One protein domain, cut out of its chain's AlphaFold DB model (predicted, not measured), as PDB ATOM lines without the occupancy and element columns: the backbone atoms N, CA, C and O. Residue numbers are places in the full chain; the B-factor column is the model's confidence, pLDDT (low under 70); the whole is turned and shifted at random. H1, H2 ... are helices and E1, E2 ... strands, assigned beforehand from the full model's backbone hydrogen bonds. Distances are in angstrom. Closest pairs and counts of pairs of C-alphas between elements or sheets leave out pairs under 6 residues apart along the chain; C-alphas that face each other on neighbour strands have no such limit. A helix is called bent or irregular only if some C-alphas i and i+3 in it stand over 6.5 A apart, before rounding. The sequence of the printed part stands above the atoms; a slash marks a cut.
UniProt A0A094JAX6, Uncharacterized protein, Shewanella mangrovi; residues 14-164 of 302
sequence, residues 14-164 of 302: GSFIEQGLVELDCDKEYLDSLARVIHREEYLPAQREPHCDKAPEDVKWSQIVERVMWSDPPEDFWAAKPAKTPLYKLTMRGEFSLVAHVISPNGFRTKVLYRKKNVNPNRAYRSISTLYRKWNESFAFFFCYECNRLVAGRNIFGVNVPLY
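AT A GLANCE: This is residues 14 to 164 of the 302 residues of an uncharacterized protein of Shewanella mangrovi (UniProt A0A094JAX6). A twisted sheet of four strands has the two long helices H2 and H5 packed side by side over one face, while the small hairpin of E5 and E6 packs near Val 102 of E3. The short helix H3 meets residues 32 to 35 of H2 about perpendicular, with Ser 62 of H3 closest to Asp 32, H4 lies off the sheet in the stretch from H3 to E2, and residues 49 to 54 and 144 to 149 stick out. The printed part has 151 residues, with five named helices and six named strands in the order H1 E1 H2 H3 H4 E2 E3 E4 H5 E5 E6, and its class is mixed, helices and strands. The larger sheet has the order E1 E2 E3 E4 and is mixed; E5 and E6 form an antiparallel sheet of their own. The whole is compact, with a radius of gyration of the C-alphas of 16.9 A and spans of 48 by 37 by 34 A.

IN THESE COORDINATES: The printed part opens with helix H1, residues 14 to 18, whose first C-alpha stands at (126.468, 112.297, 96.669). Strand E1 follows, residues 22 to 26, 11.7 A long. Helix H2, residues 28 to 43, measures 21.7 A. Helix H3 is residues 61 to 69, 11.5 A, and helix H4 residues 75 to 78; H4 is neither bent nor irregular, but only just: C-alphas 75 and 78 are 6.1 A apart. Strand E2, residues 88 to 93, is 16.0 A long. Strand E3, residues 95 to 104, measures 27.5 A, and strand E4, residues 107 to 116, 27.3 A. Helix H5, residues 121 to 136, starts at (118.998, 133.900, 89.660) and is 22.9 A long; it is irregular, with C-alphas 122 and 125 7.9 A apart. Strands E5, residues 141 to 144, and E6, residues 149 to 152, close the row; C-alpha 152 is at (135.342, 105.398, 81.726).

HOW THE PARTS SIT: The larger sheet is twisted, with C-alphas up to 4.3 A off its best plane. E1 and E2 are parallel at 2 degrees, with N 25 and O 90 2.8 A apart; E1, H2 H3 H4 and E2 make a strand-helix-strand unit, two parallel neighbour strands with helices between them in the chain. E2, E3 and E4 form a meander, each strand the antiparallel neighbour of the one before: N 91 and O 97 are 2.9 A apart, and N 102 and O 109 2.8 A. H2 and H5 are on the same face, two layers with the sheet. H5 lies over E3 and E4 at a height of 8.6 A, along the strands, and its closest C-alpha pair with E4 is Leu 131 and Tyr 114, 6.2 A. H2 has a height of 13.0 A and lies over E2 and, only just, with 3 of its C-alphas, over E1. H2 and H5 touch, the closest C-alphas being those of Leu 34 and Ile 128, 6.2 A, at a steep tilt of 44 degrees, the same way. H3 touches H2 about perpendicular, at 81 degrees, with the C-alphas of Ser 62 and Asp 32 closest at 6.7 A. H1 only grazes the sheet with residues 14 to 17 and only just touches H3, with 3 pairs of C-alphas within 8 A, Glu 18 and Val 68 closest at 5.6 A. H4 touches no helix and is not on the sheet. E5 and E6 are a hairpin, with N 142 and O 151 2.8 A apart, and the C-alphas of Ala 152 and Val 102 are the closest of E6 and E3, 6.2 A. Every O i to N i+4 pair is within hydrogen-bond range in H1, H2 and H3; in H5 9 of 12 are, and H4 is too short for such a pair.

THE WHOLE: The two C-alphas farthest apart, those of His 51 and Asn 106, are 51.2 A apart. The printed part has no cut. The link from H2 to H3, 17 residues, is long, and that from H4 to E2 is short but not tight; the others are tight. The mean pLDDT of the printed part is 73.8, with residues 43 to 84, residue 145 and residues 154 to 164 under 70.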
ATOM      1  N   GLY A  14     126.008 112.201  95.285       84.25
ATOM      2  CA  GLY A  14     126.468 112.297  96.669       84.25
ATOM      3  C   GLY A  14     127.810 111.597  96.901       84.25
ATOM      4  O   GLY A  14     128.741 112.214  97.409       84.25
ATOM      5  N   SER A  15     127.980 110.363  96.421       84.69
ATOM      6  CA  SER A  15     129.187 109.550  96.625       84.69
ATOM      7  C   SER A  15     130.419 110.100  95.913       84.69
ATOM      8  O   SER A  15     131.539 109.896  96.383       84.69
ATOM      9  N   PHE A  16     130.246 110.793  94.783       88.38
ATOM     10  CA  PHE A  16     131.352 111.486  94.126       88.38
ATOM     11  C   PHE A  16     131.802 112.695  94.944       88.38
ATOM     12  O   PHE A  16     133.004 112.927  95.079       88.38
ATOM     13  N   ILE A  17     130.847 113.453  95.490       88.19
ATOM     14  CA  ILE A  17     131.131 114.624  96.324       88.19
ATOM     15  C   ILE A  17     131.795 114.180  97.632       88.19
ATOM     16  O   ILE A  17     132.857 114.696  97.953       88.19
ATOM     17  N   GLU A  18     131.241 113.172  98.318       83.56
ATOM     18  CA  GLU A  18     131.772 112.586  99.564       83.56
ATOM     19  C   GLU A  18     133.233 112.128  99.459       83.56
ATOM     20  O   GLU A  18     133.963 112.173 100.445       83.56
ATOM     21  N   GLN A  19     133.673 111.711  98.270       85.62
ATOM     22  CA  GLN A  19     135.045 111.263  98.017       85.62
ATOM     23  C   GLN A  19     135.979 112.367  97.496       85.62
ATOM     24  O   GLN A  19     137.118 112.077  97.131       85.62
ATOM     25  N   GLY A  20     135.513 113.615  97.384       87.75
ATOM     26  CA  GLY A  20     136.308 114.703  96.807       87.75
ATOM     27  C   GLY A  20     136.628 114.498  95.319       87.75
ATOM     28  O   GLY A  20     137.604 115.039  94.806       87.75
ATOM     29  N   LEU A  21     135.813 113.718  94.597       90.50
ATOM     30  CA  LEU A  21     135.980 113.452  93.160       90.50
ATOM     31  C   LEU A  21     135.343 114.541  92.284       90.50
ATOM     32  O   LEU A  21     135.272 114.396  91.060       90.50
ATOM     33  N   VAL A  22     134.864 115.622  92.900       92.62
ATOM     34  CA  VAL A  22     134.171 116.729  92.245       92.62
ATOM     35  C   VAL A  22     134.807 118.041  92.669       92.62
ATOM     36  O   VAL A  22     134.837 118.368  93.850       92.62
ATOM     37  N   GLU A  23     135.249 118.829  91.699       94.31
ATOM     38  CA  GLU A  23     135.608 120.225  91.923       94.31
ATOM     39  C   GLU A  23     134.357 121.098  91.800       94.31
ATOM     40  O   GLU A  23     133.676 121.097  90.770       94.31
ATOM     41  N   LEU A  24     134.057 121.840  92.863       93.69
ATOM     42  CA  LEU A  24     132.897 122.719  92.967       93.69
ATOM     43  C   LEU A  24     133.359 124.183  92.935       93.69
ATOM     44  O   LEU A  24     133.929 124.685  93.898       93.69
ATOM     45  N   ASP A  25     133.073 124.887  91.842       95.31
ATOM     46  CA  ASP A  25     133.304 126.328  91.673       95.31
ATOM     47  C   ASP A  25     131.955 127.058  91.639       95.31
ATOM     48  O   ASP A  25     131.384 127.342  90.582       95.31
ATOM     49  N   CYS A  26     131.369 127.251  92.817       93.38
ATOM     50  CA  CYS A  26     129.978 127.662  92.969       93.38
ATOM     51  C   CYS A  26     129.842 128.802  93.978       93.38
ATOM     52  O   CYS A  26     130.525 128.818  95.001       93.38
ATOM     53  N   ASP A  27     128.908 129.719  93.727       92.50
ATOM     54  CA  ASP A  27     128.488 130.667  94.757       92.50
ATOM     55  C   ASP A  27     127.681 129.944  95.848       92.50
ATOM     56  O   ASP A  27     126.940 128.995  95.568       92.50
ATOM     57  N   LYS A  28     127.812 130.404  97.100       90.38
ATOM     58  CA  LYS A  28     127.239 129.744  98.288       90.38
ATOM     59  C   LYS A  28     125.732 129.471  98.159       90.38
ATOM     60  O   LYS A  28     125.279 128.373  98.461       90.38
ATOM     61  N   GLU A  29     124.969 130.428  97.634       90.75
ATOM     62  CA  GLU A  29     123.516 130.296  97.437       90.75
ATOM     63  C   GLU A  29     123.137 129.128  96.500       90.75
ATOM     64  O   GLU A  29     122.149 128.409  96.715       90.75
ATOM     65  N   TYR A  30     123.933 128.900  95.451       94.38
ATOM     66  CA  TYR A  30     123.706 127.797  94.521       94.38
ATOM     67  C   TYR A  30     124.174 126.464  95.092       94.38
ATOM     68  O   TYR A  30     123.547 125.444  94.808       94.38
ATOM     69  N   LEU A  31     125.213 126.469  95.927       91.56
ATOM     70  CA  LEU A  31     125.668 125.280  96.639       91.56
ATOM     71  C   LEU A  31     124.584 124.751  97.594       91.56
ATOM     72  O   LEU A  31     124.243 123.571  97.528       91.56
ATOM     73  N   ASP A  32     123.948 125.627  98.377       89.00
ATOM     74  CA  ASP A  32     122.824 125.255  99.254       89.00
ATOM     75  C   ASP A  32     121.625 124.718  98.454       89.00
ATOM     76  O   ASP A  32     120.891 123.817  98.871       89.00
ATOM     77  N   SER A  33     121.399 125.271  97.263       92.69
ATOM     78  CA  SER A  33     120.343 124.814  96.359       92.69
ATOM     79  C   SER A  33     120.663 123.455  95.725       92.69
ATOM     80  O   SER A  33     119.764 122.625  95.595       92.69
ATOM     81  N   LEU A  34     121.925 123.197  95.375       93.12
ATOM     82  CA  LEU A  34     122.396 121.900  94.890       93.12
ATOM     83  C   LEU A  34     122.290 120.829  95.975       93.12
ATOM     84  O   LEU A  34     121.743 119.765  95.701       93.12
ATOM     85  N   ALA A  35     122.726 121.127  97.200       88.44
ATOM     86  CA  ALA A  35     122.608 120.216  98.336       88.44
ATOM     87  C   ALA A  35     121.149 119.797  98.571       88.44
ATOM     88  O   ALA A  35     120.859 118.616  98.736       88.44
ATOM     89  N   ARG A  36     120.204 120.745  98.481       87.25
ATOM     90  CA  ARG A  36     118.762 120.453  98.561       87.25
ATOM     91  C   ARG A  36     118.268 119.547  97.434       87.25
ATOM     92  O   ARG A  36     117.431 118.684  97.685       87.25
ATOM     93  N   VAL A  37     118.748 119.739  96.202       89.38
ATOM     94  CA  VAL A  37     118.390 118.868  95.069       89.38
ATOM     95  C   VAL A  37     118.937 117.458  95.277       89.38
ATOM     96  O   VAL A  37     118.165 116.514  95.183       89.38
ATOM     97  N   ILE A  38     120.221 117.315  95.616       86.56
ATOM     98  CA  ILE A  38     120.845 116.012  95.896       86.56
ATOM     99  C   ILE A  38     120.092 115.309  97.027       86.56
ATOM    100  O   ILE A  38     119.683 114.164  96.878       86.56
ATOM    101  N   HIS A  39     119.815 116.021  98.124       80.69
ATOM    102  CA  HIS A  39     119.081 115.462  99.253       80.69
ATOM    103  C   HIS A  39     117.703 114.927  98.839       80.69
ATOM    104  O   HIS A  39     117.347 113.786  99.130       80.69
ATOM    105  N   ARG A  40     116.933 115.747  98.118       80.19
ATOM    106  CA  ARG A  40     115.592 115.384  97.662       80.19
ATOM    107  C   ARG A  40     115.606 114.176  96.725       80.19
ATOM    108  O   ARG A  40     114.763 113.296  96.866       80.19
ATOM    109  N   GLU A  41     116.515 114.165  95.758       79.06
ATOM    110  CA  GLU A  41     116.533 113.156  94.698       79.06
ATOM    111  C   GLU A  41     117.172 111.834  95.153       79.06
ATOM    112  O   GLU A  41     116.716 110.775  94.730       79.06
ATOM    113  N   GLU A  42     118.185 111.865  96.028       73.06
ATOM    114  CA  GLU A  42     118.898 110.654  96.470       73.06
ATOM    115  C   GLU A  42     118.343 110.058  97.771       73.06
ATOM    116  O   GLU A  42     118.354 108.839  97.936       73.06
ATOM    117  N   TYR A  43     117.836 110.888  98.688       64.06
ATOM    118  CA  TYR A  43     117.464 110.445 100.040       64.06
ATOM    119  C   TYR A  43     115.955 110.475 100.307       64.06
ATOM    120  O   TYR A  43     115.498 109.801 101.226       64.06
ATOM    121  N   LEU A  44     115.167 111.204  99.507       60.41
ATOM    122  CA  LEU A  44     113.706 111.288  99.655       60.41
ATOM    123  C   LEU A  44     112.902 110.852  98.407       60.41
ATOM    124  O   LEU A  44     111.851 111.445  98.140       60.41
ATOM    125  N   PRO A  45     113.291 109.809  97.638       53.53
ATOM    126  CA  PRO A  45     112.537 109.437  96.438       53.53
ATOM    127  C   PRO A  45     111.104 108.965  96.754       53.53
ATOM    128  O   PRO A  45     110.200 109.159  95.938       53.53
ATOM    129  N   ALA A  46     110.876 108.404  97.950       44.38
ATOM    130  CA  ALA A  46     109.603 107.809  98.364       44.38
ATOM    131  C   ALA A  46     108.579 108.795  98.965       44.38
ATOM    132  O   ALA A  46     107.416 108.431  99.115       44.38
ATOM    133  N   GLN A  47     108.959 110.040  99.281       44.84
ATOM    134  CA  GLN A  47     108.053 111.035  99.883       44.84
ATOM    135  C   GLN A  47     107.519 112.051  98.864       44.84
ATOM    136  O   GLN A  47     107.436 113.247  99.131       44.84
ATOM    137  N   ARG A  48     107.104 111.587  97.679       44.06
ATOM    138  CA  ARG A  48     106.299 112.398  96.745       44.06
ATOM    139  C   ARG A  48     104.838 112.507  97.201       44.06
ATOM    140  O   ARG A  48     103.928 112.387  96.385       44.06
ATOM    141  N   GLU A  49     104.592 112.728  98.490       42.16
ATOM    142  CA  GLU A  49     103.290 113.246  98.901       42.16
ATOM    143  C   GLU A  49     103.237 114.742  98.535       42.16
ATOM    144  O   GLU A  49     104.207 115.456  98.795       42.16
ATOM    145  N   PRO A  50     102.155 115.254  97.917       40.12
ATOM    146  CA  PRO A  50     102.128 116.599  97.325       40.12
ATOM    147  C   PRO A  50     102.264 117.792  98.292       40.12
ATOM    148  O   PRO A  50     102.115 118.925  97.840       40.12
ATOM    149  N   HIS A  51     102.486 117.587  99.596       37.41
ATOM    150  CA  HIS A  51     102.189 118.610 100.607       37.41
ATOM    151  C   HIS A  51     103.242 118.879 101.692       37.41
ATOM    152  O   HIS A  51     102.989 119.722 102.550       37.41
ATOM    153  N   CYS A  52     104.433 118.275 101.652       37.62
ATOM    154  CA  CYS A  52     105.491 118.601 102.619       37.62
ATOM    155  C   CYS A  52     106.650 119.373 101.966       37.62
ATOM    156  O   CYS A  52     107.691 118.814 101.639       37.62
ATOM    157  N   ASP A  53     106.471 120.686 101.789       41.00
ATOM    158  CA  ASP A  53     107.505 121.607 101.276       41.00
ATOM    159  C   ASP A  53     108.547 122.025 102.334       41.00
ATOM    160  O   ASP A  53     109.446 122.824 102.055       41.00
ATOM    161  N   LYS A  54     108.459 121.505 103.562       44.22
ATOM    162  CA  LYS A  54     109.431 121.803 104.615       44.22
ATOM    163  C   LYS A  54     110.467 120.690 104.679       44.22
ATOM    164  O   LYS A  54     110.193 119.604 105.178       44.22
ATOM    165  N   ALA A  55     111.664 120.972 104.163       43.47
ATOM    166  CA  ALA A  55     112.838 120.170 104.484       43.47
ATOM    167  C   ALA A  55     112.991 120.124 106.019       43.47
ATOM    168  O   ALA A  55     112.712 121.144 106.657       43.47
ATOM    169  N   PRO A  56     113.404 118.994 106.619       44.00
ATOM    170  CA  PRO A  56     113.652 118.941 108.056       44.00
ATOM    171  C   PRO A  56     114.647 120.047 108.431       44.00
ATOM    172  O   PRO A  56     115.761 120.083 107.906       44.00
ATOM    173  N   GLU A  57     114.221 120.965 109.304       46.72
ATOM    174  CA  GLU A  57     114.987 122.157 109.717       46.72
ATOM    175  C   GLU A  57     116.307 121.792 110.432       46.72
ATOM    176  O   GLU A  57     117.191 122.634 110.594       46.72
ATOM    177  N   ASP A  58     116.483 120.513 110.772       43.09
ATOM    178  CA  ASP A  58     117.515 120.030 111.687       43.09
ATOM    179  C   ASP A  58     118.776 119.499 110.982       43.09
ATOM    180  O   ASP A  58     119.820 119.338 111.619       43.09
ATOM    181  N   VAL A  59     118.737 119.246 109.665       45.75
ATOM    182  CA  VAL A  59     119.925 118.779 108.930       45.75
ATOM    183  C   VAL A  59     120.662 119.969 108.325       45.75
ATOM    184  O   VAL A  59     120.343 120.444 107.232       45.75
ATOM    185  N   LYS A  60     121.699 120.442 109.024       50.41
ATOM    186  CA  LYS A  60     122.635 121.455 108.513       50.41
ATOM    187  C   LYS A  60     123.525 120.860 107.418       50.41
ATOM    188  O   LYS A  60     124.711 120.624 107.621       50.41
ATOM    189  N   TRP A  61     122.969 120.633 106.230       46.38
ATOM    190  CA  TRP A  61     123.713 120.149 105.061       46.38
ATOM    191  C   TRP A  61     124.864 121.065 104.666       46.38
ATOM    192  O   TRP A  61     125.858 120.569 104.153       46.38
ATOM    193  N   SER A  62     124.795 122.359 104.989       45.88
ATOM    194  CA  SER A  62     125.945 123.259 104.878       45.88
ATOM    195  C   SER A  62     127.162 122.730 105.643       45.88
ATOM    196  O   SER A  62     128.266 122.861 105.147       45.88
ATOM    197  N   GLN A  63     126.976 122.060 106.788       49.69
ATOM    198  CA  GLN A  63     128.053 121.456 107.579       49.69
ATOM    199  C   GLN A  63     128.547 120.127 106.998       49.69
ATOM    200  O   GLN A  63     129.730 119.836 107.109       49.69
ATOM    201  N   ILE A  64     127.683 119.316 106.375       43.94
ATOM    202  CA  ILE A  64     128.109 118.084 105.680       43.94
ATOM    203  C   ILE A  64     128.880 118.453 104.412       43.94
ATOM    204  O   ILE A  64     129.967 117.938 104.184       43.94
ATOM    205  N   VAL A  65     128.346 119.394 103.637       43.38
ATOM    206  CA  VAL A  65     128.994 119.959 102.456       43.38
ATOM    207  C   VAL A  65     130.300 120.642 102.853       43.38
ATOM    208  O   VAL A  65     131.310 120.337 102.249       43.38
ATOM    209  N   GLU A  66     130.357 121.454 103.913       46.34
ATOM    210  CA  GLU A  66     131.624 122.008 104.421       46.34
ATOM    211  C   GLU A  66     132.594 120.902 104.878       46.34
ATOM    212  O   GLU A  66     133.768 120.926 104.521       46.34
ATOM    213  N   ARG A  67     132.133 119.887 105.615       44.19
ATOM    214  CA  ARG A  67     133.000 118.802 106.102       44.19
ATOM    215  C   ARG A  67     133.590 117.973 104.963       44.19
ATOM    216  O   ARG A  67     134.742 117.571 105.059       44.19
ATOM    217  N   VAL A  68     132.820 117.731 103.906       42.50
ATOM    218  CA  VAL A  68     133.234 116.984 102.711       42.50
ATOM    219  C   VAL A  68     134.043 117.856 101.741       42.50
ATOM    220  O   VAL A  68     134.984 117.375 101.128       42.50
ATOM    221  N   MET A  69     133.716 119.145 101.613       38.28
ATOM    222  CA  MET A  69     134.394 120.070 100.696       38.28
ATOM    223  C   MET A  69     135.743 120.572 101.212       38.28
ATOM    224  O   MET A  69     136.565 121.000 100.405       38.28
ATOM    225  N   TRP A  70     135.965 120.548 102.528       40.12
ATOM    226  CA  TRP A  70     137.188 121.061 103.153       40.12
ATOM    227  C   TRP A  70     138.046 119.978 103.814       40.12
ATOM    228  O   TRP A  70     139.038 120.309 104.461       40.12
ATOM    229  N   SER A  71     137.688 118.699 103.675       40.31
ATOM    230  CA  SER A  71     138.593 117.606 104.032       40.31
ATOM    231  C   SER A  71     139.400 117.193 102.809       40.31
ATOM    232  O   SER A  71     138.847 116.818 101.776       40.31
ATOM    233  N   ASP A  72     140.725 117.268 102.921       43.22
ATOM    234  CA  ASP A  72     141.594 116.632 101.942       43.22
ATOM    235  C   ASP A  72     141.306 115.119 101.943       43.22
ATOM    236  O   ASP A  72     141.218 114.514 103.021       43.22
ATOM    237  N   PRO A  73     141.157 114.479 100.766       49.31
ATOM    238  CA  PRO A  73     141.117 113.025 100.694       49.31
ATOM    239  C   PRO A  73     142.376 112.462 101.367       49.31
ATOM    240  O   PRO A  73     143.441 113.079 101.240       49.31
ATOM    241  N   PRO A  74     142.296 111.307 102.050       55.03
ATOM    242  CA  PRO A  74     143.461 110.734 102.718       55.03
ATOM    243  C   PRO A  74     144.628 110.562 101.724       55.03
ATOM    244  O   PRO A  74     144.417 110.251 100.552       55.03
ATOM    245  N   GLU A  75     145.861 110.865 102.154       54.44
ATOM    246  CA  GLU A  75     147.025 111.015 101.254       54.44
ATOM    247  C   GLU A  75     147.335 109.755 100.426       54.44
ATOM    248  O   GLU A  75     147.833 109.848  99.301       54.44
ATOM    249  N   ASP A  76     146.990 108.582 100.953       57.28
ATOM    250  CA  ASP A  76     147.133 107.280 100.304       57.28
ATOM    251  C   ASP A  76     146.166 107.076  99.123       57.28
ATOM    252  O   ASP A  76     146.471 106.312  98.204       57.28
ATOM    253  N   PHE A  77     145.057 107.822  99.071       45.28
ATOM    254  CA  PHE A  77     144.072 107.786  97.986       45.28
ATOM    255  C   PHE A  77     144.683 108.152  96.624       45.28
ATOM    256  O   PHE A  77     144.277 107.630  95.587       45.28
ATOM    257  N   TRP A  78     145.694 109.027  96.622       53.47
ATOM    258  CA  TRP A  78     146.372 109.510  95.414       53.47
ATOM    259  C   TRP A  78     147.706 108.809  95.136       53.47
ATOM    260  O   TRP A  78     148.397 109.173  94.180       53.47
ATOM    261  N   ALA A  79     148.092 107.816  95.945       49.75
ATOM    262  CA  ALA A  79     149.392 107.153  95.832       49.75
ATOM    263  C   ALA A  79     149.595 106.451  94.471       49.75
ATOM    264  O   ALA A  79     150.729 106.278  94.022       49.75
ATOM    265  N   ALA A  80     148.510 106.134  93.757       47.78
ATOM    266  CA  ALA A  80     148.545 105.720  92.360       47.78
ATOM    267  C   ALA A  80     148.304 106.930  91.437       47.78
ATOM    268  O   ALA A  80     147.167 107.240  91.085       47.78
ATOM    269  N   LYS A  81     149.380 107.625  91.034       52.94
ATOM    270  CA  LYS A  81     149.343 108.677  89.995       52.94
ATOM    271  C   LYS A  81     148.559 108.168  88.775       52.94
ATOM    272  O   LYS A  81     148.955 107.177  88.165       52.94
ATOM    273  N   PRO A  82     147.499 108.882  88.380       51.44
ATOM    274  CA  PRO A  82     147.692 110.172  87.732       51.44
ATOM    275  C   PRO A  82     147.238 111.349  88.604       51.44
ATOM    276  O   PRO A  82     146.598 111.172  89.633       51.44
ATOM    277  N   ALA A  83     147.663 112.552  88.209       52.78
ATOM    278  CA  ALA A  83     147.435 113.828  88.890       52.78
ATOM    279  C   ALA A  83     146.034 113.946  89.510       52.78
ATOM    280  O   ALA A  83     145.078 113.528  88.857       52.78
ATOM    281  N   LYS A  84     145.951 114.556  90.710       68.19
ATOM    282  CA  LYS A  84     144.747 114.930  91.489       68.19
ATOM    283  C   LYS A  84     143.703 115.662  90.636       68.19
ATOM    284  O   LYS A  84     143.509 116.867  90.761       68.19
ATOM    285  N   THR A  85     143.089 114.959  89.703       78.25
ATOM    286  CA  THR A  85     142.173 115.538  88.739       78.25
ATOM    287  C   THR A  85     140.797 115.063  89.149       78.25
ATOM    288  O   THR A  85     140.566 113.849  89.155       78.25
ATOM    289  N   PRO A  86     139.900 115.978  89.534       90.56
ATOM    290  CA  PRO A  86     138.542 115.607  89.893       90.56
ATOM    291  C   PRO A  86     137.885 114.927  88.688       90.56
ATOM    292  O   PRO A  86     138.153 115.291  87.543       90.56
ATOM    293  N   LEU A  87     137.016 113.946  88.923       91.81
ATOM    294  CA  LEU A  87     136.264 113.274  87.859       91.81
ATOM    295  C   LEU A  87     135.185 114.172  87.263       91.81
ATOM    296  O   LEU A  87     134.814 114.015  86.097       91.81
ATOM    297  N   TYR A  88     134.698 115.126  88.049       94.38
ATOM    298  CA  TYR A  88     133.743 116.127  87.612       94.38
ATOM    299  C   TYR A  88     134.180 117.524  88.035       94.38
ATOM    300  O   TYR A  88     134.716 117.717  89.119       94.38
ATOM    301  N   LYS A  89     133.881 118.513  87.199       95.94
ATOM    302  CA  LYS A  89     133.956 119.927  87.547       95.94
ATOM    303  C   LYS A  89     132.589 120.562  87.356       95.94
ATOM    304  O   LYS A  89     132.001 120.485  86.272       95.94
ATOM    305  N   LEU A  90     132.094 121.183  88.418       97.00
ATOM    306  CA  LEU A  90     130.838 121.910  88.451       97.00
ATOM    307  C   LEU A  90     131.125 123.391  88.670       97.00
ATOM    308  O   LEU A  90     131.670 123.773  89.698       97.00
ATOM    309  N   THR A  91     130.714 124.222  87.720       97.25
ATOM    310  CA  THR A  91     130.804 125.680  87.831       97.25
ATOM    311  C   THR A  91     129.403 126.268  87.881       97.25
ATOM    312  O   THR A  91     128.567 125.930  87.042       97.25
ATOM    313  N   MET A  92     129.142 127.145  88.851       96.06
ATOM    314  CA  MET A  92     127.884 127.882  89.010       96.06
ATOM    315  C   MET A  92     128.163 129.353  89.352       96.06
ATOM    316  O   MET A  92     127.757 129.840  90.404       96.06
ATOM    317  N   ARG A  93     128.870 130.055  88.457       91.00
ATOM    318  CA  ARG A  93     129.219 131.484  88.569       91.00
ATOM    319  C   ARG A  93     128.847 132.217  87.282       91.00
ATOM    320  O   ARG A  93     129.622 132.276  86.332       91.00
ATOM    321  N   GLY A  94     127.607 132.698  87.209       87.12
ATOM    322  CA  GLY A  94     127.010 133.322  86.013       87.12
ATOM    323  C   GLY A  94     126.634 132.333  84.893       87.12
ATOM    324  O   GLY A  94     125.506 132.354  84.390       87.12
ATOM    325  N   GLU A  95     127.545 131.428  84.533       95.12
ATOM    326  CA  GLU A  95     127.288 130.248  83.699       95.12
ATOM    327  C   GLU A  95     127.225 128.998  84.584       95.12
ATOM    328  O   GLU A  95     128.056 128.809  85.470       95.12
ATOM    329  N   PHE A  96     126.227 128.141  84.348       97.56
ATOM    330  CA  PHE A  96     126.159 126.827  84.986       97.56
ATOM    331  C   PHE A  96     126.728 125.788  84.028       97.56
ATOM    332  O   PHE A  96     126.182 125.602  82.937       97.56
ATOM    333  N   SER A  97     127.783 125.084  84.425       97.75
ATOM    334  CA  SER A  97     128.387 124.029  83.614       97.75
ATOM    335  C   SER A  97     128.781 122.815  84.440       97.75
ATOM    336  O   SER A  97     129.353 122.959  85.512       97.75
ATOM    337  N   LEU A  98     128.528 121.632  83.889       97.19
ATOM    338  CA  LEU A  98     128.999 120.357  84.410       97.19
ATOM    339  C   LEU A  98     129.891 119.701  83.364       97.19
ATOM    340  O   LEU A  98     129.487 119.498  82.211       97.19
ATOM    341  N   VAL A  99     131.091 119.344  83.788       95.88
ATOM    342  CA  VAL A  99     132.132 118.776  82.946       95.88
ATOM    343  C   VAL A  99     132.633 117.489  83.587       95.88
ATOM    344  O   VAL A  99     132.892 117.468  84.781       95.88
ATOM    345  N   ALA A 100     132.764 116.423  82.802       93.38
ATOM    346  CA  ALA A 100     133.401 115.182  83.222       93.38
ATOM    347  C   ALA A 100     134.825 115.087  82.670       93.38
ATOM    348  O   ALA A 100     135.089 115.418  81.510       93.38
ATOM    349  N   HIS A 101     135.715 114.578  83.501       91.81
ATOM    350  CA  HIS A 101     137.142 114.449  83.283       91.81
ATOM    351  C   HIS A 101     137.492 112.968  83.205       91.81
ATOM    352  O   HIS A 101     137.525 112.258  84.202       91.81
ATOM    353  N   VAL A 102     137.681 112.482  81.983       86.75
ATOM    354  CA  VAL A 102     137.763 111.056  81.683       86.75
ATOM    355  C   VAL A 102     139.192 110.698  81.312       86.75
ATOM    356  O   VAL A 102     139.719 111.173  80.301       86.75
ATOM    357  N   ILE A 103     139.810 109.818  82.097       81.31
ATOM    358  CA  ILE A 103     141.123 109.262  81.766       81.31
ATOM    359  C   ILE A 103     140.927 108.167  80.706       81.31
ATOM    360  O   ILE A 103     140.117 107.255  80.875       81.31
ATOM    361  N   SER A 104     141.648 108.274  79.590       75.88
ATOM    362  CA  SER A 104     141.615 107.333  78.462       75.88
ATOM    363  C   SER A 104     143.032 106.896  78.065       75.88
ATOM    364  O   SER A 104     143.989 107.544  78.490       75.88
ATOM    365  N   PRO A 105     143.203 105.827  77.253       71.94
ATOM    366  CA  PRO A 105     144.546 105.348  76.892       71.94
ATOM    367  C   PRO A 105     145.337 106.395  76.117       71.94
ATOM    368  O   PRO A 105     146.551 106.491  76.224       71.94
ATOM    369  N   ASN A 106     144.610 107.262  75.412       77.00
ATOM    370  CA  ASN A 106     145.146 108.384  74.653       77.00
ATOM    371  C   ASN A 106     145.302 109.658  75.504       77.00
ATOM    372  O   ASN A 106     145.333 110.760  74.960       77.00
ATOM    373  N   GLY A 107     145.317 109.528  76.832       80.62
ATOM    374  CA  GLY A 107     145.412 110.633  77.776       80.62
ATOM    375  C   GLY A 107     144.063 111.141  78.283       80.62
ATOM    376  O   GLY A 107     143.042 110.448  78.273       80.62
ATOM    377  N   PHE A 108     144.075 112.375  78.774       82.62
ATOM    378  CA  PHE A 108     142.948 112.994  79.459       82.62
ATOM    379  C   PHE A 108     141.953 113.627  78.483       82.62
ATOM    380  O   PHE A 108     142.339 114.337  77.553       82.62
ATOM    381  N   ARG A 109     140.657 113.388  78.695       84.62
ATOM    382  CA  ARG A 109     139.580 113.950  77.874       84.62
ATOM    383  C   ARG A 109     138.548 114.645  78.740       84.62
ATOM    384  O   ARG A 109     138.113 114.122  79.759       84.62
ATOM    385  N   THR A 110     138.083 115.786  78.260       90.38
ATOM    386  CA  THR A 110     137.065 116.588  78.933       90.38
ATOM    387  C   THR A 110     135.756 116.497  78.155       90.38
ATOM    388  O   THR A 110     135.729 116.748  76.950       90.38
ATOM    389  N   LYS A 111     134.659 116.132  78.823       90.38
ATOM    390  CA  LYS A 111     133.320 116.021  78.229       90.38
ATOM    391  C   LYS A 111     132.368 116.988  78.917       90.38
ATOM    392  O   LYS A 111     132.091 116.848  80.102       90.38
ATOM    393  N   VAL A 112     131.827 117.946  78.170       94.19
ATOM    394  CA  VAL A 112     130.775 118.836  78.680       94.19
ATOM    395  C   VAL A 112     129.461 118.060  78.718       94.19
ATOM    396  O   VAL A 112     128.999 117.574  77.687       94.19
ATOM    397  N   LEU A 113     128.874 117.923  79.905       92.88
ATOM    398  CA  LEU A 113     127.612 117.207  80.123       92.88
ATOM    399  C   LEU A 113     126.419 118.152  80.164       92.88
ATOM    400  O   LEU A 113     125.323 117.813  79.722       92.88
ATOM    401  N   TYR A 114     126.642 119.352  80.687       96.75
ATOM    402  CA  TYR A 114     125.635 120.392  80.769       96.75
ATOM    403  C   TYR A 114     126.310 121.755  80.707       96.75
ATOM    404  O   TYR A 114     127.383 121.957  81.275       96.75
ATOM    405  N   ARG A 115     125.673 122.697  80.016       97.50
ATOM    406  CA  ARG A 115     126.104 124.089  79.942       97.50
ATOM    407  C   ARG A 115     124.887 124.980  79.745       97.50
ATOM    408  O   ARG A 115     124.103 124.759  78.825       97.50
ATOM    409  N   LYS A 116     124.752 126.005  80.580       97.44
ATOM    410  CA  LYS A 116     123.700 127.014  80.477       97.44
ATOM    411  C   LYS A 116     124.248 128.389  80.828       97.44
ATOM    412  O   LYS A 116     124.650 128.635  81.960       97.44
ATOM    413  N   LYS A 117     124.219 129.284  79.843       96.62
ATOM    414  CA  LYS A 117     124.620 130.689  79.983       96.62
ATOM    415  C   LYS A 117     123.474 131.537  80.524       96.62
ATOM    416  O   LYS A 117     122.312 131.164  80.360       96.62
ATOM    417  N   ASN A 118     123.815 132.691  81.100       94.19
ATOM    418  CA  ASN A 118     122.869 133.722  81.539       94.19
ATOM    419  C   ASN A 118     121.760 133.149  82.435       94.19
ATOM    420  O   ASN A 118     120.566 133.327  82.175       94.19
ATOM    421  N   VAL A 119     122.148 132.386  83.460       95.56
ATOM    422  CA  VAL A 119     121.175 131.789  84.375       95.56
ATOM    423  C   VAL A 119     120.496 132.902  85.164       95.56
ATOM    424  O   VAL A 119     121.143 133.640  85.893       95.56
ATOM    425  N   ASN A 120     119.175 133.018  85.014       94.38
ATOM    426  CA  ASN A 120     118.378 133.934  85.823       94.38
ATOM    427  C   ASN A 120     118.413 133.463  87.292       94.38
ATOM    428  O   ASN A 120     117.925 132.352  87.541       94.38
ATOM    429  N   PRO A 121     118.916 134.275  88.245       93.38
ATOM    430  CA  PRO A 121     118.998 133.900  89.660       93.38
ATOM    431  C   PRO A 121     117.645 133.453  90.234       93.38
ATOM    432  O   PRO A 121     117.544 132.389  90.839       93.38
ATOM    433  N   ASN A 122     116.556 134.145  89.873       93.06
ATOM    434  CA  ASN A 122     115.188 133.817  90.301       93.06
ATOM    435  C   ASN A 122     114.673 132.469  89.754       93.06
ATOM    436  O   ASN A 122     113.612 131.989  90.144       93.06
ATOM    437  N   ARG A 123     115.384 131.858  88.798       92.69
ATOM    438  CA  ARG A 123     115.080 130.535  88.226       92.69
ATOM    439  C   ARG A 123     116.278 129.583  88.306       92.69
ATOM    440  O   ARG A 123     116.302 128.573  87.590       92.69
ATOM    441  N   ALA A 124     117.260 129.877  89.158       94.62
ATOM    442  CA  ALA A 124     118.472 129.080  89.285       94.62
ATOM    443  C   ALA A 124     118.160 127.643  89.717       94.62
ATOM    444  O   ALA A 124     118.647 126.716  89.075       94.62
ATOM    445  N   TYR A 125     117.247 127.449  90.678       94.38
ATOM    446  CA  TYR A 125     116.858 126.124  91.178       94.38
ATOM    447  C   TYR A 125     116.488 125.137  90.057       94.38
ATOM    448  O   TYR A 125     117.038 124.045  89.990       94.38
ATOM    449  N   ARG A 126     115.650 125.540  89.085       93.81
ATOM    450  CA  ARG A 126     115.288 124.674  87.939       93.81
ATOM    451  C   ARG A 126     116.498 124.289  87.083       93.81
ATOM    452  O   ARG A 126     116.544 123.196  86.516       93.81
ATOM    453  N   SER A 127     117.464 125.198  86.959       96.12
ATOM    454  CA  SER A 127     118.711 124.953  86.229       96.12
ATOM    455  C   SER A 127     119.614 123.983  86.994       96.12
ATOM    456  O   SER A 127     120.202 123.114  86.360       96.12
ATOM    457  N   ILE A 128     119.653 124.075  88.327       95.94
ATOM    458  CA  ILE A 128     120.362 123.141  89.214       95.94
ATOM    459  C   ILE A 128     119.725 121.751  89.148       95.94
ATOM    460  O   ILE A 128     120.433 120.780  88.912       95.94
ATOM    461  N   SER A 129     118.395 121.637  89.242       93.38
ATOM    462  CA  SER A 129     117.702 120.345  89.094       93.38
ATOM    463  C   SER A 129     117.970 119.701  87.732       93.38
ATOM    464  O   SER A 129     118.194 118.497  87.637       93.38
ATOM    465  N   THR A 130     117.990 120.502  86.661       93.50
ATOM    466  CA  THR A 130     118.318 120.001  85.317       93.50
ATOM    467  C   THR A 130     119.771 119.535  85.232       93.50
ATOM    468  O   THR A 130     120.031 118.494  84.630       93.50
ATOM    469  N   LEU A 131     120.696 120.289  85.826       95.31
ATOM    470  CA  LEU A 131     122.113 119.943  85.893       95.31
ATOM    471  C   LEU A 131     122.319 118.632  86.649       95.31
ATOM    472  O   LEU A 131     122.953 117.730  86.112       95.31
ATOM    473  N   TYR A 132     121.742 118.509  87.846       93.38
ATOM    474  CA  TYR A 132     121.794 117.295  88.656       93.38
ATOM    475  C   TYR A 132     121.260 116.092  87.878       93.38
ATOM    476  O   TYR A 132     121.939 115.078  87.771       93.38
ATOM    477  N   ARG A 133     120.098 116.224  87.227       87.88
ATOM    478  CA  ARG A 133     119.556 115.157  86.379       87.88
ATOM    479  C   ARG A 133     120.536 114.762  85.270       87.88
ATOM    480  O   ARG A 133     120.745 113.580  85.042       87.88
ATOM    481  N   LYS A 134     121.172 115.732  84.600       90.38
ATOM    482  CA  LYS A 134     122.188 115.446  83.569       90.38
ATOM    483  C   LYS A 134     123.455 114.807  84.117       90.38
ATOM    484  O   LYS A 134     124.091 114.050  83.391       90.38
ATOM    485  N   TRP A 135     123.803 115.087  85.366       91.31
ATOM    486  CA  TRP A 135     124.863 114.382  86.068       91.31
ATOM    487  C   TRP A 135     124.467 112.931  86.338       91.31
ATOM    488  O   TRP A 135     125.184 112.021  85.940       91.31
ATOM    489  N   ASN A 136     123.293 112.721  86.928       84.06
ATOM    490  CA  ASN A 136     122.796 111.401  87.296       84.06
ATOM    491  C   ASN A 136     122.533 110.498  86.074       84.06
ATOM    492  O   ASN A 136     122.686 109.290  86.152       84.06
ATOM    493  N   GLU A 137     122.179 111.077  84.923       81.88
ATOM    494  CA  GLU A 137     121.999 110.370  83.641       81.88
ATOM    495  C   GLU A 137     123.315 110.203  82.843       81.88
ATOM    496  O   GLU A 137     123.308 109.741  81.699       81.88
ATOM    497  N   SER A 138     124.459 110.645  83.374       85.06
ATOM    498  CA  SER A 138     125.710 110.737  82.614       85.06
ATOM    499  C   SER A 138     126.425 109.397  82.430       85.06
ATOM    500  O   SER A 138     127.049 108.874  83.345       85.06
ATOM    501  N   PHE A 139     126.553 108.946  81.183       80.62
ATOM    502  CA  PHE A 139     127.427 107.821  80.805       80.62
ATOM    503  C   PHE A 139     128.924 108.176  80.734       80.62
ATOM    504  O   PHE A 139     129.668 107.605  79.934       80.62
ATOM    505  N   ALA A 140     129.387 109.191  81.471       85.88
ATOM    506  CA  ALA A 140     130.819 109.500  81.533       85.88
ATOM    507  C   ALA A 140     131.598 108.385  82.245       85.88
ATOM    508  O   ALA A 140     132.690 108.022  81.802       85.88
ATOM    509  N   PHE A 141     130.996 107.806  83.284       86.00
ATOM    510  CA  PHE A 141     131.566 106.720  84.068       86.00
ATOM    511  C   PHE A 141     130.541 105.608  84.277       86.00
ATOM    512  O   PHE A 141     129.339 105.856  84.279       86.00
ATOM    513  N   PHE A 142     131.039 104.390  84.450       79.19
ATOM    514  CA  PHE A 142     130.268 103.202  84.787       79.19
ATOM    515  C   PHE A 142     130.959 102.463  85.927       79.19
ATOM    516  O   PHE A 142     132.174 102.287  85.888       79.19
ATOM    517  N   PHE A 143     130.213 101.999  86.921       79.31
ATOM    518  CA  PHE A 143     130.758 101.128  87.955       79.31
ATOM    519  C   PHE A 143     130.551  99.652  87.603       79.31
ATOM    520  O   PHE A 143     129.426  99.151  87.628       79.31
ATOM    521  N   CYS A 144     131.643  98.933  87.353       76.44
ATOM    522  CA  CYS A 144     131.612  97.505  87.066       76.44
ATOM    523  C   CYS A 144     131.356  96.674  88.331       76.44
ATOM    524  O   CYS A 144     132.109  96.761  89.299       76.44
ATOM    525  N   TYR A 145     130.317  95.834  88.309       69.31
ATOM    526  CA  TYR A 145     129.915  94.994  89.448       69.31
ATOM    527  C   TYR A 145     130.836  93.808  89.716       69.31
ATOM    528  O   TYR A 145     130.877  93.317  90.835       69.31
ATOM    529  N   GLU A 146     131.535  93.314  88.699       73.06
ATOM    530  CA  GLU A 146     132.363  92.118  88.855       73.06
ATOM    531  C   GLU A 146     133.702  92.449  89.511       73.06
ATOM    532  O   GLU A 146     134.162  91.723  90.385       73.06
ATOM    533  N   CYS A 147     134.311  93.573  89.128       76.06
ATOM    534  CA  CYS A 147     135.601  93.993  89.674       76.06
ATOM    535  C   CYS A 147     135.500  95.107  90.726       76.06
ATOM    536  O   CYS A 147     136.520  95.471  91.308       76.06
ATOM    537  N   ASN A 148     134.303  95.653  90.967       78.00
ATOM    538  CA  ASN A 148     134.050  96.774  91.875       78.00
ATOM    539  C   ASN A 148     134.888  98.029  91.579       78.00
ATOM    540  O   ASN A 148     135.382  98.692  92.492       78.00
ATOM    541  N   ARG A 149     135.062  98.363  90.293       82.56
ATOM    542  CA  ARG A 149     135.833  99.538  89.852       82.56
ATOM    543  C   ARG A 149     134.997 100.481  89.001       82.56
ATOM    544  O   ARG A 149     134.156 100.048  88.213       82.56
ATOM    545  N   LEU A 150     135.289 101.774  89.115       84.75
ATOM    546  CA  LEU A 150     134.750 102.799  88.231       84.75
ATOM    547  C   LEU A 150     135.556 102.847  86.928       84.75
ATOM    548  O   LEU A 150     136.784 102.918  86.938       84.75
ATOM    549  N   VAL A 151     134.864 102.820  85.797       83.25
ATOM    550  CA  VAL A 151     135.422 102.730  84.447       83.25
ATOM    551  C   VAL A 151     134.924 103.906  83.618       83.25
ATOM    552  O   VAL A 151     133.782 104.341  83.750       83.25
ATOM    553  N   ALA A 152     135.763 104.421  82.724       81.50
ATOM    554  CA  ALA A 152     135.342 105.398  81.726       81.50
ATOM    555  C   ALA A 152     134.309 104.794  80.752       81.50
ATOM    556  O   ALA A 152     134.596 103.805  80.075       81.50
ATOM    557  N   GLY A 153     133.143 105.430  80.592       71.25
ATOM    558  CA  GLY A 153     132.029 104.882  79.801       71.25
ATOM    559  C   GLY A 153     132.323 104.675  78.307       71.25
ATOM    560  O   GLY A 153     131.639 103.905  77.641       71.25
ATOM    561  N   ARG A 154     133.367 105.317  77.760       63.28
ATOM    562  CA  ARG A 154     133.779 105.160  76.351       63.28
ATOM    563  C   ARG A 154     134.699 103.961  76.093       63.28
ATOM    564  O   ARG A 154     134.815 103.551  74.943       63.28
ATOM    565  N   ASN A 155     135.350 103.420  77.126       51.47
ATOM    566  CA  ASN A 155     136.331 102.335  76.975       51.47
ATOM    567  C   ASN A 155     135.685 100.949  76.871       51.47
ATOM    568  O   ASN A 155     136.371  99.990  76.556       51.47
ATOM    569  N   ILE A 156     134.380 100.844  77.116       49.28
ATOM    570  CA  ILE A 156     133.701  99.550  77.199       49.28
ATOM    571  C   ILE A 156     133.371  99.000  75.802       49.28
ATOM    572  O   ILE A 156     133.252  97.791  75.659       49.28
ATOM    573  N   PHE A 157     133.274  99.838  74.753       44.88
ATOM    574  CA  PHE A 157     132.654  99.357  73.511       44.88
ATOM    575  C   PHE A 157     133.336  99.629  72.178       44.88
ATOM    576  O   PHE A 157     132.892  99.010  71.229       44.88
ATOM    577  N   GLY A 158     134.352 100.491  72.018       42.00
ATOM    578  CA  GLY A 158     135.015 100.698  70.703       42.00
ATOM    579  C   GLY A 158     134.099 101.125  69.529       42.00
ATOM    580  O   GLY A 158     134.573 101.406  68.432       42.00
ATOM    581  N   VAL A 159     132.792 101.226  69.767       37.47
ATOM    582  CA  VAL A 159     131.715 101.462  68.818       37.47
ATOM    583  C   VAL A 159     130.763 102.460  69.485       37.47
ATOM    584  O   VAL A 159     130.460 102.351  70.674       37.47
ATOM    585  N   ASN A 160     130.305 103.465  68.735       40.78
ATOM    586  CA  ASN A 160     129.309 104.461  69.162       40.78
ATOM    587  C   ASN A 160     127.909 103.823  69.311       40.78
ATOM    588  O   ASN A 160     126.963 104.242  68.647       40.78
ATOM    589  N   VAL A 161     127.752 102.794  70.144       38.16
ATOM    590  CA  VAL A 161     126.429 102.232  70.437       38.16
ATOM    591  C   VAL A 161     125.949 102.802  71.772       38.16
ATOM    592  O   VAL A 161     126.651 102.670  72.776       38.16
ATOM    593  N   PRO A 162     124.783 103.471  71.816       39.66
ATOM    594  CA  PRO A 162     124.143 103.829  73.072       39.66
ATOM    595  C   PRO A 162     123.914 102.558  73.886       39.66
ATOM    596  O   PRO A 162     123.348 101.593  73.381       39.66
ATOM    597  N   LEU A 163     124.338 102.580  75.144       41.69
ATOM    598  CA  LEU A 163     124.307 101.441  76.064       41.69
ATOM    599  C   LEU A 163     122.893 100.835  76.232       41.69
ATOM    600  O   LEU A 163     122.756  99.652  76.513       41.69
ATOM    601  N   TYR A 164     121.848 101.624  75.957       40.12
ATOM    602  CA  TYR A 164     120.452 101.178  75.906       40.12
ATOM    603  C   TYR A 164     120.153 100.154  74.801       40.12
ATOM    604  O   TYR A 164     119.357  99.251  75.024       40.12
TER     605      TYR A 164